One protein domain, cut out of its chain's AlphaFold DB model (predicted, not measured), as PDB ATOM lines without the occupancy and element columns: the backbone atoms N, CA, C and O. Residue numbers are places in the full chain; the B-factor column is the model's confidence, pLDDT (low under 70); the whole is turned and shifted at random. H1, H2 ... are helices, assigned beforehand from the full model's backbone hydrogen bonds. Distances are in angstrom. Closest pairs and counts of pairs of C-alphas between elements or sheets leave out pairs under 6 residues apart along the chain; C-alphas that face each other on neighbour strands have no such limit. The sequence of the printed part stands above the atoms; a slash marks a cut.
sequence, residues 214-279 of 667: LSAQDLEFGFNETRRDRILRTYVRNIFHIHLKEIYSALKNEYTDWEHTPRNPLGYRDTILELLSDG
ATOM      1  N   LEU A 214     292.474  95.256 222.675       91.62
ATOM      2  CA  LEU A 214     292.771  96.179 223.769       91.62
ATOM      3  C   LEU A 214     294.000  95.733 224.570       91.62
ATOM      4  O   LEU A 214     294.253  94.550 224.777       91.62
ATOM      5  N   SER A 215     294.768  96.700 225.085       92.69
ATOM      6  CA  SER A 215     295.887  96.372 225.973       92.69
ATOM      7  C   SER A 215     295.385  95.882 227.333       92.69
ATOM      8  O   SER A 215     294.339  96.323 227.805       92.69
ATOM      9  N   ALA A 216     296.175  95.058 228.028       92.94
ATOM     10  CA  ALA A 216     295.852  94.613 229.388       92.94
ATOM     11  C   ALA A 216     295.533  95.780 230.351       92.94
ATOM     12  O   ALA A 216     294.684  95.637 231.224       92.94
ATOM     13  N   GLN A 217     296.144  96.956 230.154       92.81
ATOM     14  CA  GLN A 217     295.848  98.155 230.944       92.81
ATOM     15  C   GLN A 217     294.496  98.796 230.576       92.81
ATOM     16  O   GLN A 217     293.762  99.213 231.470       92.81
ATOM     17  N   ASP A 218     294.156  98.863 229.282       93.44
ATOM     18  CA  ASP A 218     292.831  99.302 228.815       93.44
ATOM     19  C   ASP A 218     291.728  98.323 229.272       93.44
ATOM     20  O   ASP A 218     290.601  98.743 229.531       93.44
ATOM     21  N   LEU A 219     292.050  97.031 229.406       93.88
ATOM     22  CA  LEU A 219     291.142  95.990 229.896       93.88
ATOM     23  C   LEU A 219     290.936  96.047 231.418       93.88
ATOM     24  O   LEU A 219     289.791  96.003 231.868       93.88
ATOM     25  N   GLU A 220     292.006  96.162 232.212       94.00
ATOM     26  CA  GLU A 220     291.944  96.163 233.684       94.00
ATOM     27  C   GLU A 220     291.307  97.446 234.243       94.00
ATOM     28  O   GLU A 220     290.427  97.383 235.103       94.00
ATOM     29  N   PHE A 221     291.717  98.616 233.740       92.75
ATOM     30  CA  PHE A 221     291.315  99.916 234.295       92.75
ATOM     31  C   PHE A 221     290.260 100.652 233.463       92.75
ATOM     32  O   PHE A 221     289.743 101.682 233.906       92.75
ATOM     33  N   GLY A 222     289.947 100.159 232.264       91.31
ATOM     34  CA  GLY A 222     289.176 100.911 231.284       91.31
ATOM     35  C   GLY A 222     289.937 102.137 230.777       91.31
ATOM     36  O   GLY A 222     291.136 102.308 231.010       91.31
ATOM     37  N   PHE A 223     289.237 103.044 230.095       90.88
ATOM     38  CA  PHE A 223     289.853 104.273 229.593       90.88
ATOM     39  C   PHE A 223     288.893 105.460 229.505       90.88
ATOM     40  O   PHE A 223     287.691 105.329 229.680       90.88
ATOM     41  N   ASN A 224     289.429 106.659 229.262       91.00
ATOM     42  CA  ASN A 224     288.643 107.893 229.185       91.00
ATOM     43  C   ASN A 224     288.008 108.131 227.798       91.00
ATOM     44  O   ASN A 224     288.402 107.524 226.801       91.00
ATOM     45  N   GLU A 225     287.069 109.082 227.725       89.56
ATOM     46  CA  GLU A 225     286.415 109.498 226.472       89.56
ATOM     47  C   GLU A 225     287.428 109.850 225.367       89.56
ATOM     48  O   GLU A 225     287.218 109.487 224.216       89.56
ATOM     49  N   THR A 226     288.561 110.481 225.687       92.75
ATOM     50  CA  THR A 226     289.587 110.836 224.689       92.75
ATOM     51  C   THR A 226     290.245 109.607 224.049       92.75
ATOM     52  O   THR A 226     290.536 109.625 222.850       92.75
ATOM     53  N   ARG A 227     290.473 108.532 224.819       92.31
ATOM     54  CA  ARG A 227     290.990 107.237 224.338       92.31
ATOM     55  C   ARG A 227     289.914 106.481 223.558       92.31
ATOM     56  O   ARG A 227     290.212 106.068 222.441       92.31
ATOM     57  N   ARG A 228     288.675 106.420 224.066       91.94
ATOM     58  CA  ARG A 228     287.492 105.866 223.371       91.94
ATOM     59  C   ARG A 228     287.312 106.495 221.987       91.94
ATOM     60  O   ARG A 228     287.361 105.818 220.967       91.94
ATOM     61  N   ASP A 229     287.209 107.821 221.945       93.31
ATOM     62  CA  ASP A 229     287.055 108.602 220.719       93.31
ATOM     63  C   ASP A 229     288.291 108.514 219.801       93.31
ATOM     64  O   ASP A 229     288.173 108.725 218.594       93.31
ATOM     65  N   ARG A 230     289.492 108.222 220.329       94.44
ATOM     66  CA  ARG A 230     290.675 107.931 219.498       94.44
ATOM     67  C   ARG A 230     290.562 106.555 218.844       94.44
ATOM     68  O   ARG A 230     290.788 106.489 217.643       94.44
ATOM     69  N   ILE A 231     290.208 105.513 219.600       93.38
ATOM     70  CA  ILE A 231     290.018 104.146 219.086       93.38
ATOM     71  C   ILE A 231     288.947 104.161 217.992       93.38
ATOM     72  O   ILE A 231     289.237 103.791 216.859       93.38
ATOM     73  N   LEU A 232     287.771 104.732 218.275       92.88
ATOM     74  CA  LEU A 232     286.676 104.830 217.307       92.88
ATOM     75  C   LEU A 232     287.057 105.630 216.043       92.88
ATOM     76  O   LEU A 232     286.727 105.227 214.932       92.88
ATOM     77  N   ARG A 233     287.814 106.733 216.168       92.88
ATOM     78  CA  ARG A 233     288.331 107.472 214.994       92.88
ATOM     79  C   ARG A 233     289.458 106.755 214.245       92.88
ATOM     80  O   ARG A 233     289.760 107.166 213.123       92.88
ATOM     81  N   THR A 234     290.120 105.769 214.841       90.88
ATOM     82  CA  THR A 234     291.059 104.895 214.127       90.88
ATOM     83  C   THR A 234     290.268 103.818 213.394       90.88
ATOM     84  O   THR A 234     290.322 103.795 212.173       90.88
ATOM     85  N   TYR A 235     289.425 103.056 214.099       89.56
ATOM     86  CA  TYR A 235     288.502 102.067 213.525       89.56
ATOM     87  C   TYR A 235     287.750 102.602 212.290       89.56
ATOM     88  O   TYR A 235     287.856 102.029 211.211       89.56
ATOM     89  N   VAL A 236     287.097 103.771 212.394       89.31
ATOM     90  CA  VAL A 236     286.331 104.339 211.267       89.31
ATOM     91  C   VAL A 236     287.205 104.658 210.048       89.31
ATOM     92  O   VAL A 236     286.762 104.445 208.926       89.31
ATOM     93  N   ARG A 237     288.441 105.140 210.235       87.88
ATOM     94  CA  ARG A 237     289.366 105.397 209.111       87.88
ATOM     95  C   ARG A 237     289.993 104.129 208.547       87.88
ATOM     96  O   ARG A 237     290.452 104.150 207.412       87.88
ATOM     97  N   ASN A 238     290.049 103.070 209.349       82.00
ATOM     98  CA  ASN A 238     290.694 101.819 208.986       82.00
ATOM     99  C   ASN A 238     289.746 100.841 208.261       82.00
ATOM    100  O   ASN A 238     290.199  99.783 207.829       82.00
ATOM    101  N   ILE A 239     288.453 101.172 208.148       79.25
ATOM    102  CA  ILE A 239     287.413 100.318 207.537       79.25
ATOM    103  C   ILE A 239     286.533 101.087 206.541       79.25
ATOM    104  O   ILE A 239     286.084 100.510 205.554       79.25
ATOM    105  N   PHE A 240     286.291 102.384 206.757       82.56
ATOM    106  CA  PHE A 240     285.478 103.206 205.860       82.56
ATOM    107  C   PHE A 240     286.337 104.264 205.165       82.56
ATOM    108  O   PHE A 240     287.257 104.830 205.756       82.56
ATOM    109  N   HIS A 241     285.989 104.571 203.913       76.88
ATOM    110  CA  HIS A 241     286.674 105.577 203.085       76.88
ATOM    111  C   HIS A 241     285.805 106.821 202.829       76.88
ATOM    112  O   HIS A 241     286.315 107.939 202.750       76.88
ATOM    113  N   ILE A 242     284.482 106.642 202.770       83.06
ATOM    114  CA  ILE A 242     283.477 107.698 202.571       83.06
ATOM    115  C   ILE A 242     282.685 107.962 203.859       83.06
ATOM    116  O   ILE A 242     282.651 107.126 204.755       83.06
ATOM    117  N   HIS A 243     282.049 109.134 203.960       89.06
ATOM    118  CA  HIS A 243     281.137 109.510 205.061       89.06
ATOM    119  C   HIS A 243     281.697 109.334 206.490       89.06
ATOM    120  O   HIS A 243     280.972 109.062 207.446       89.06
ATOM    121  N   LEU A 244     283.011 109.523 206.655       90.44
ATOM    122  CA  LEU A 244     283.735 109.249 207.906       90.44
ATOM    123  C   LEU A 244     283.220 110.033 209.122       90.44
ATOM    124  O   LEU A 244     283.410 109.595 210.254       90.44
ATOM    125  N   LYS A 245     282.615 111.212 208.924       93.50
ATOM    126  CA  LYS A 245     282.086 112.042 210.021       93.50
ATOM    127  C   LYS A 245     280.705 111.563 210.445       93.50
ATOM    128  O   LYS A 245     280.391 111.536 211.633       93.50
ATOM    129  N   GLU A 246     279.903 111.189 209.463       93.81
ATOM    130  CA  GLU A 246     278.533 110.722 209.588       93.81
ATOM    131  C   GLU A 246     278.528 109.332 210.238       93.81
ATOM    132  O   GLU A 246     277.895 109.152 211.275       93.81
ATOM    133  N   ILE A 247     279.346 108.403 209.724       90.81
ATOM    134  CA  ILE A 247     279.550 107.053 210.276       90.81
ATOM    135  C   ILE A 247     280.115 107.123 211.699       90.81
ATOM    136  O   ILE A 247     279.586 106.478 212.600       90.81
ATOM    137  N   TYR A 248     281.132 107.961 211.945       94.19
ATOM    138  CA  TYR A 248     281.653 108.185 213.299       94.19
ATOM    139  C   TYR A 248     280.577 108.682 214.274       94.19
ATOM    140  O   TYR A 248     280.543 108.258 215.429       94.19
ATOM    141  N   SER A 249     279.699 109.580 213.820       93.94
ATOM    142  CA  SER A 249     278.629 110.135 214.652       93.94
ATOM    143  C   SER A 249     277.526 109.110 214.922       93.94
ATOM    144  O   SER A 249     277.045 109.040 216.048       93.94
ATOM    145  N   ALA A 250     277.172 108.288 213.929       95.00
ATOM    146  CA  ALA A 250     276.215 107.193 214.077       95.00
ATOM    147  C   ALA A 250     276.734 106.120 215.049       95.00
ATOM    148  O   ALA A 250     276.076 105.829 216.041       95.00
ATOM    149  N   LEU A 251     277.958 105.618 214.843       93.31
ATOM    150  CA  LEU A 251     278.574 104.623 215.729       93.31
ATOM    151  C   LEU A 251     278.762 105.147 217.161       93.31
ATOM    152  O   LEU A 251     278.511 104.416 218.116       93.31
ATOM    153  N   LYS A 252     279.148 106.423 217.338       92.06
ATOM    154  CA  LYS A 252     279.224 107.041 218.675       92.06
ATOM    155  C   LYS A 252     277.843 107.186 219.327       92.06
ATOM    156  O   LYS A 252     277.767 107.152 220.551       92.06
ATOM    157  N   ASN A 253     276.775 107.370 218.549       92.00
ATOM    158  CA  ASN A 253     275.410 107.460 219.066       92.00
ATOM    159  C   ASN A 253     274.858 106.092 219.495       92.00
ATOM    160  O   ASN A 253     274.215 106.019 220.538       92.00
ATOM    161  N   GLU A 254     275.110 105.052 218.698       92.50
ATOM    162  CA  GLU A 254     274.614 103.690 218.933       92.50
ATOM    163  C   GLU A 254     275.288 103.052 220.157       92.50
ATOM    164  O   GLU A 254     274.622 102.711 221.128       92.50
ATOM    165  N   TYR A 255     276.626 103.013 220.181       91.00
ATOM    166  CA  TYR A 255     277.419 102.424 221.272       91.00
ATOM    167  C   TYR A 255     277.685 103.422 222.422       91.00
ATOM    168  O   TYR A 255     278.770 103.474 223.015       91.00
ATOM    169  N   THR A 256     276.682 104.248 222.733       86.44
ATOM    170  CA  THR A 256     276.610 105.055 223.958       86.44
ATOM    171  C   THR A 256     275.384 104.617 224.747       86.44
ATOM    172  O   THR A 256     274.261 104.840 224.308       86.44
ATOM    173  N   ASP A 257     275.583 104.070 225.948       81.19
ATOM    174  CA  ASP A 257     274.479 103.886 226.892       81.19
ATOM    175  C   ASP A 257     273.940 105.266 227.324       81.19
ATOM    176  O   ASP A 257     274.618 106.057 227.994       81.19
ATOM    177  N   TRP A 258     272.713 105.564 226.896       82.44
ATOM    178  CA  TRP A 258     271.990 106.795 227.210       82.44
ATOM    179  C   TRP A 258     271.227 106.725 228.543       82.44
ATOM    180  O   TRP A 258     270.890 107.775 229.091       82.44
ATOM    181  N   GLU A 259     270.989 105.530 229.090       78.00
ATOM    182  CA  GLU A 259     270.311 105.314 230.374       78.00
ATOM    183  C   GLU A 259     271.302 105.396 231.548       78.00
ATOM    184  O   GLU A 259     271.062 106.124 232.515       78.00
ATOM    185  N   HIS A 260     272.462 104.739 231.436       71.19
ATOM    186  CA  HIS A 260     273.512 104.703 232.465       71.19
ATOM    187  C   HIS A 260     274.803 105.405 232.021       71.19
ATOM    188  O   HIS A 260     275.897 104.921 232.314       71.19
ATOM    189  N   THR A 261     274.678 106.564 231.351       63.41
ATOM    190  CA  THR A 261     275.773 107.372 230.760       63.41
ATOM    191  C   THR A 261     277.129 107.156 231.451       63.41
ATOM    192  O   THR A 261     277.371 107.734 232.524       63.41
ATOM    193  N   PRO A 262     278.034 106.341 230.871       58.06
ATOM    194  CA  PRO A 262     279.137 105.773 231.633       58.06
ATOM    195  C   PRO A 262     280.195 106.826 231.960       58.06
ATOM    196  O   PRO A 262     281.115 107.088 231.197       58.06
ATOM    197  N   ARG A 263     280.108 107.408 233.159       66.88
ATOM    198  CA  ARG A 263     281.192 108.202 233.775       66.88
ATOM    199  C   ARG A 263     282.309 107.324 234.358       66.88
ATOM    200  O   ARG A 263     283.238 107.840 234.975       66.88
ATOM    201  N   ASN A 264     282.199 106.008 234.187       81.12
ATOM    202  CA  ASN A 264     283.163 104.999 234.600       81.12
ATOM    203  C   ASN A 264     284.019 104.583 233.386       81.12
ATOM    204  O   ASN A 264     283.436 104.150 232.390       81.12
ATOM    205  N   PRO A 265     285.364 104.645 233.460       88.00
ATOM    206  CA  PRO A 265     286.260 104.159 232.410       88.00
ATOM    207  C   PRO A 265     285.978 102.736 231.905       88.00
ATOM    208  O   PRO A 265     286.221 102.459 230.732       88.00
ATOM    209  N   LEU A 266     285.444 101.847 232.756       90.25
ATOM    210  CA  LEU A 266     285.075 100.481 232.361       90.25
ATOM    211  C   LEU A 266     283.920 100.457 231.348       90.25
ATOM    212  O   LEU A 266     283.997  99.735 230.364       90.25
ATOM    213  N   GLY A 267     282.911 101.322 231.495       89.56
ATOM    214  CA  GLY A 267     281.803 101.380 230.533       89.56
ATOM    215  C   GLY A 267     282.240 101.858 229.143       89.56
ATOM    216  O   GLY A 267     281.675 101.440 228.143       89.56
ATOM    217  N   TYR A 268     283.289 102.688 229.054       90.25
ATOM    218  CA  TYR A 268     283.888 103.064 227.766       90.25
ATOM    219  C   TYR A 268     284.779 101.972 227.156       90.25
ATOM    220  O   TYR A 268     284.990 102.001 225.944       90.25
ATOM    221  N   ARG A 269     285.305 101.040 227.964       91.94
ATOM    222  CA  ARG A 269     285.942  99.804 227.481       91.94
ATOM    223  C   ARG A 269     284.877  98.882 226.900       91.94
ATOM    224  O   ARG A 269     285.035  98.441 225.769       91.94
ATOM    225  N   ASP A 270     283.799  98.653 227.641       91.69
ATOM    226  CA  ASP A 270     282.767  97.671 227.291       91.69
ATOM    227  C   ASP A 270     282.048  98.042 225.984       91.69
ATOM    228  O   ASP A 270     282.081  97.246 225.049       91.69
ATOM    229  N   THR A 271     281.571  99.286 225.814       91.31
ATOM    230  CA  THR A 271     280.926  99.674 224.538       91.31
ATOM    231  C   THR A 271     281.885  99.773 223.344       91.31
ATOM    232  O   THR A 271     281.447  99.784 222.197       91.31
ATOM    233  N   ILE A 272     283.205  99.821 223.576       93.56
ATOM    234  CA  ILE A 272     284.211  99.692 222.509       93.56
ATOM    235  C   ILE A 272     284.500  98.226 222.188       93.56
ATOM    236  O   ILE A 272     284.699  97.911 221.018       93.56
ATOM    237  N   LEU A 273     284.503  97.331 223.178       93.94
ATOM    238  CA  LEU A 273     284.608  95.893 222.936       93.94
ATOM    239  C   LEU A 273     283.414  95.394 222.118       93.94
ATOM    240  O   LEU A 273     283.632  94.675 221.146       93.94
ATOM    241  N   GLU A 274     282.193  95.824 222.444       93.69
ATOM    242  CA  GLU A 274     280.982  95.561 221.651       93.69
ATOM    243  C   GLU A 274     281.148  96.068 220.208       93.69
ATOM    244  O   GLU A 274     281.133  95.276 219.268       93.69
ATOM    245  N   LEU A 275     281.431  97.367 220.033       94.38
ATOM    246  CA  LEU A 275     281.576  98.015 218.724       94.38
ATOM    247  C   LEU A 275     282.628  97.356 217.822       94.38
ATOM    248  O   LEU A 275     282.405  97.203 216.620       94.38
ATOM    249  N   LEU A 276     283.787  96.997 218.382       93.38
ATOM    250  CA  LEU A 276     284.856  96.343 217.628       93.38
ATOM    251  C   LEU A 276     284.503  94.881 217.310       93.38
ATOM    252  O   LEU A 276     284.715  94.456 216.177       93.38
ATOM    253  N   SER A 277     283.892  94.144 218.247       94.31
ATOM    254  CA  SER A 277     283.489  92.741 218.032       94.31
ATOM    255  C   SER A 277     282.399  92.614 216.966       94.31
ATOM    256  O   SER A 277     282.494  91.767 216.073       94.31
ATOM    257  N   ASP A 278     281.398  93.499 217.010       93.50
ATOM    258  CA  ASP A 278     280.353  93.600 215.990       93.50
ATOM    259  C   ASP A 278     280.943  93.943 214.620       93.50
ATOM    260  O   ASP A 278     280.621  93.303 213.616       93.50
ATOM    261  N   GLY A 279     281.831  94.937 214.590       89.44
ATOM    262  CA  GLY A 279     282.439  95.470 213.377       89.44
ATOM    263  C   GLY A 279     283.428  94.536 212.677       89.44
ATOM    264  O   GLY A 279     283.422  94.432 211.450       89.44
TER     265      GLY A 279
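This is residues 214 to 279 of the 667 residues of the protein "Neuroligin" of Culex quinquefasciatus (UniProt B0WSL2). Two long helices, H2 and H4, lie side by side and run the same way. H3 packs at a steep slant on the later part of H2, and the short H1 packs on the first residues of H4, toward the opposite end of the pair. The printed part has 66 residues with four named helices, in the order H1, H2, H3, H4 along the chain, and no named strand: the class is all helix. The whole is compact, with a radius of gyration of the C-alphas of 11.6 A, and its C-alphas span 34 by 27 by 21 A.

Begin with H2, residues 225 to 239, and set beside it H4, residues 265 to 279. They touch, their closest C-alphas being those of Arg 228 and Tyr 268, 6.3 A apart. Their lines stand at a shallow tilt of 9 degrees, the same way. Next find H3, residues 244 to 254, which H2 touches with residues 232 to 237 alone; the closest C-alphas are those of Val 236 and Tyr 248, 6.4 A apart. These two run opposite ways at a steep tilt of 54 degrees. H3 and H4 are close but not clearly touching, the closest C-alphas being those of Leu 251 and Leu 275, 7.9 A apart. At H4, look for H1, residues 216 to 221, which H4 touches with residues 265 to 269 alone; the C-alphas of Phe 221 and Leu 266, the closest, are 6.6 A apart. H1 and H4 run opposite ways at a steep tilt of 45 degrees. H1 is apart from both H2 and H3. In H1 and H3 every O i to N i+4 pair is within hydrogen-bond range; in H2 and in H4 it is 10 of 11.

Find C-alpha 225 at (286.415, 109.498, 226.472); from there H2 runs 21.1 A to C-alpha 239 at (287.413, 100.318, 207.537). H4 runs 21.3 A from C-alpha 265 to C-alpha 279 at (282.439, 95.470, 213.377). H3, residues 244 to 254, measures 15.4 A. H1, residues 216 to 221, measures 8.5 A and begins with C-alpha 216 at (295.852, 94.613, 229.388).

Look to Glu 220 and Ile 242 for the two C-alphas farthest apart, 34.2 A. The printed part has no cut. The links from H1 to H2 and from H2 to H3 are tight, and the one from H3 to H4, with 10 residues, is short. In this predicted model the mean pLDDT of the printed part is 88.8; you will find values under 70 at residues 261 to 263, in that last link.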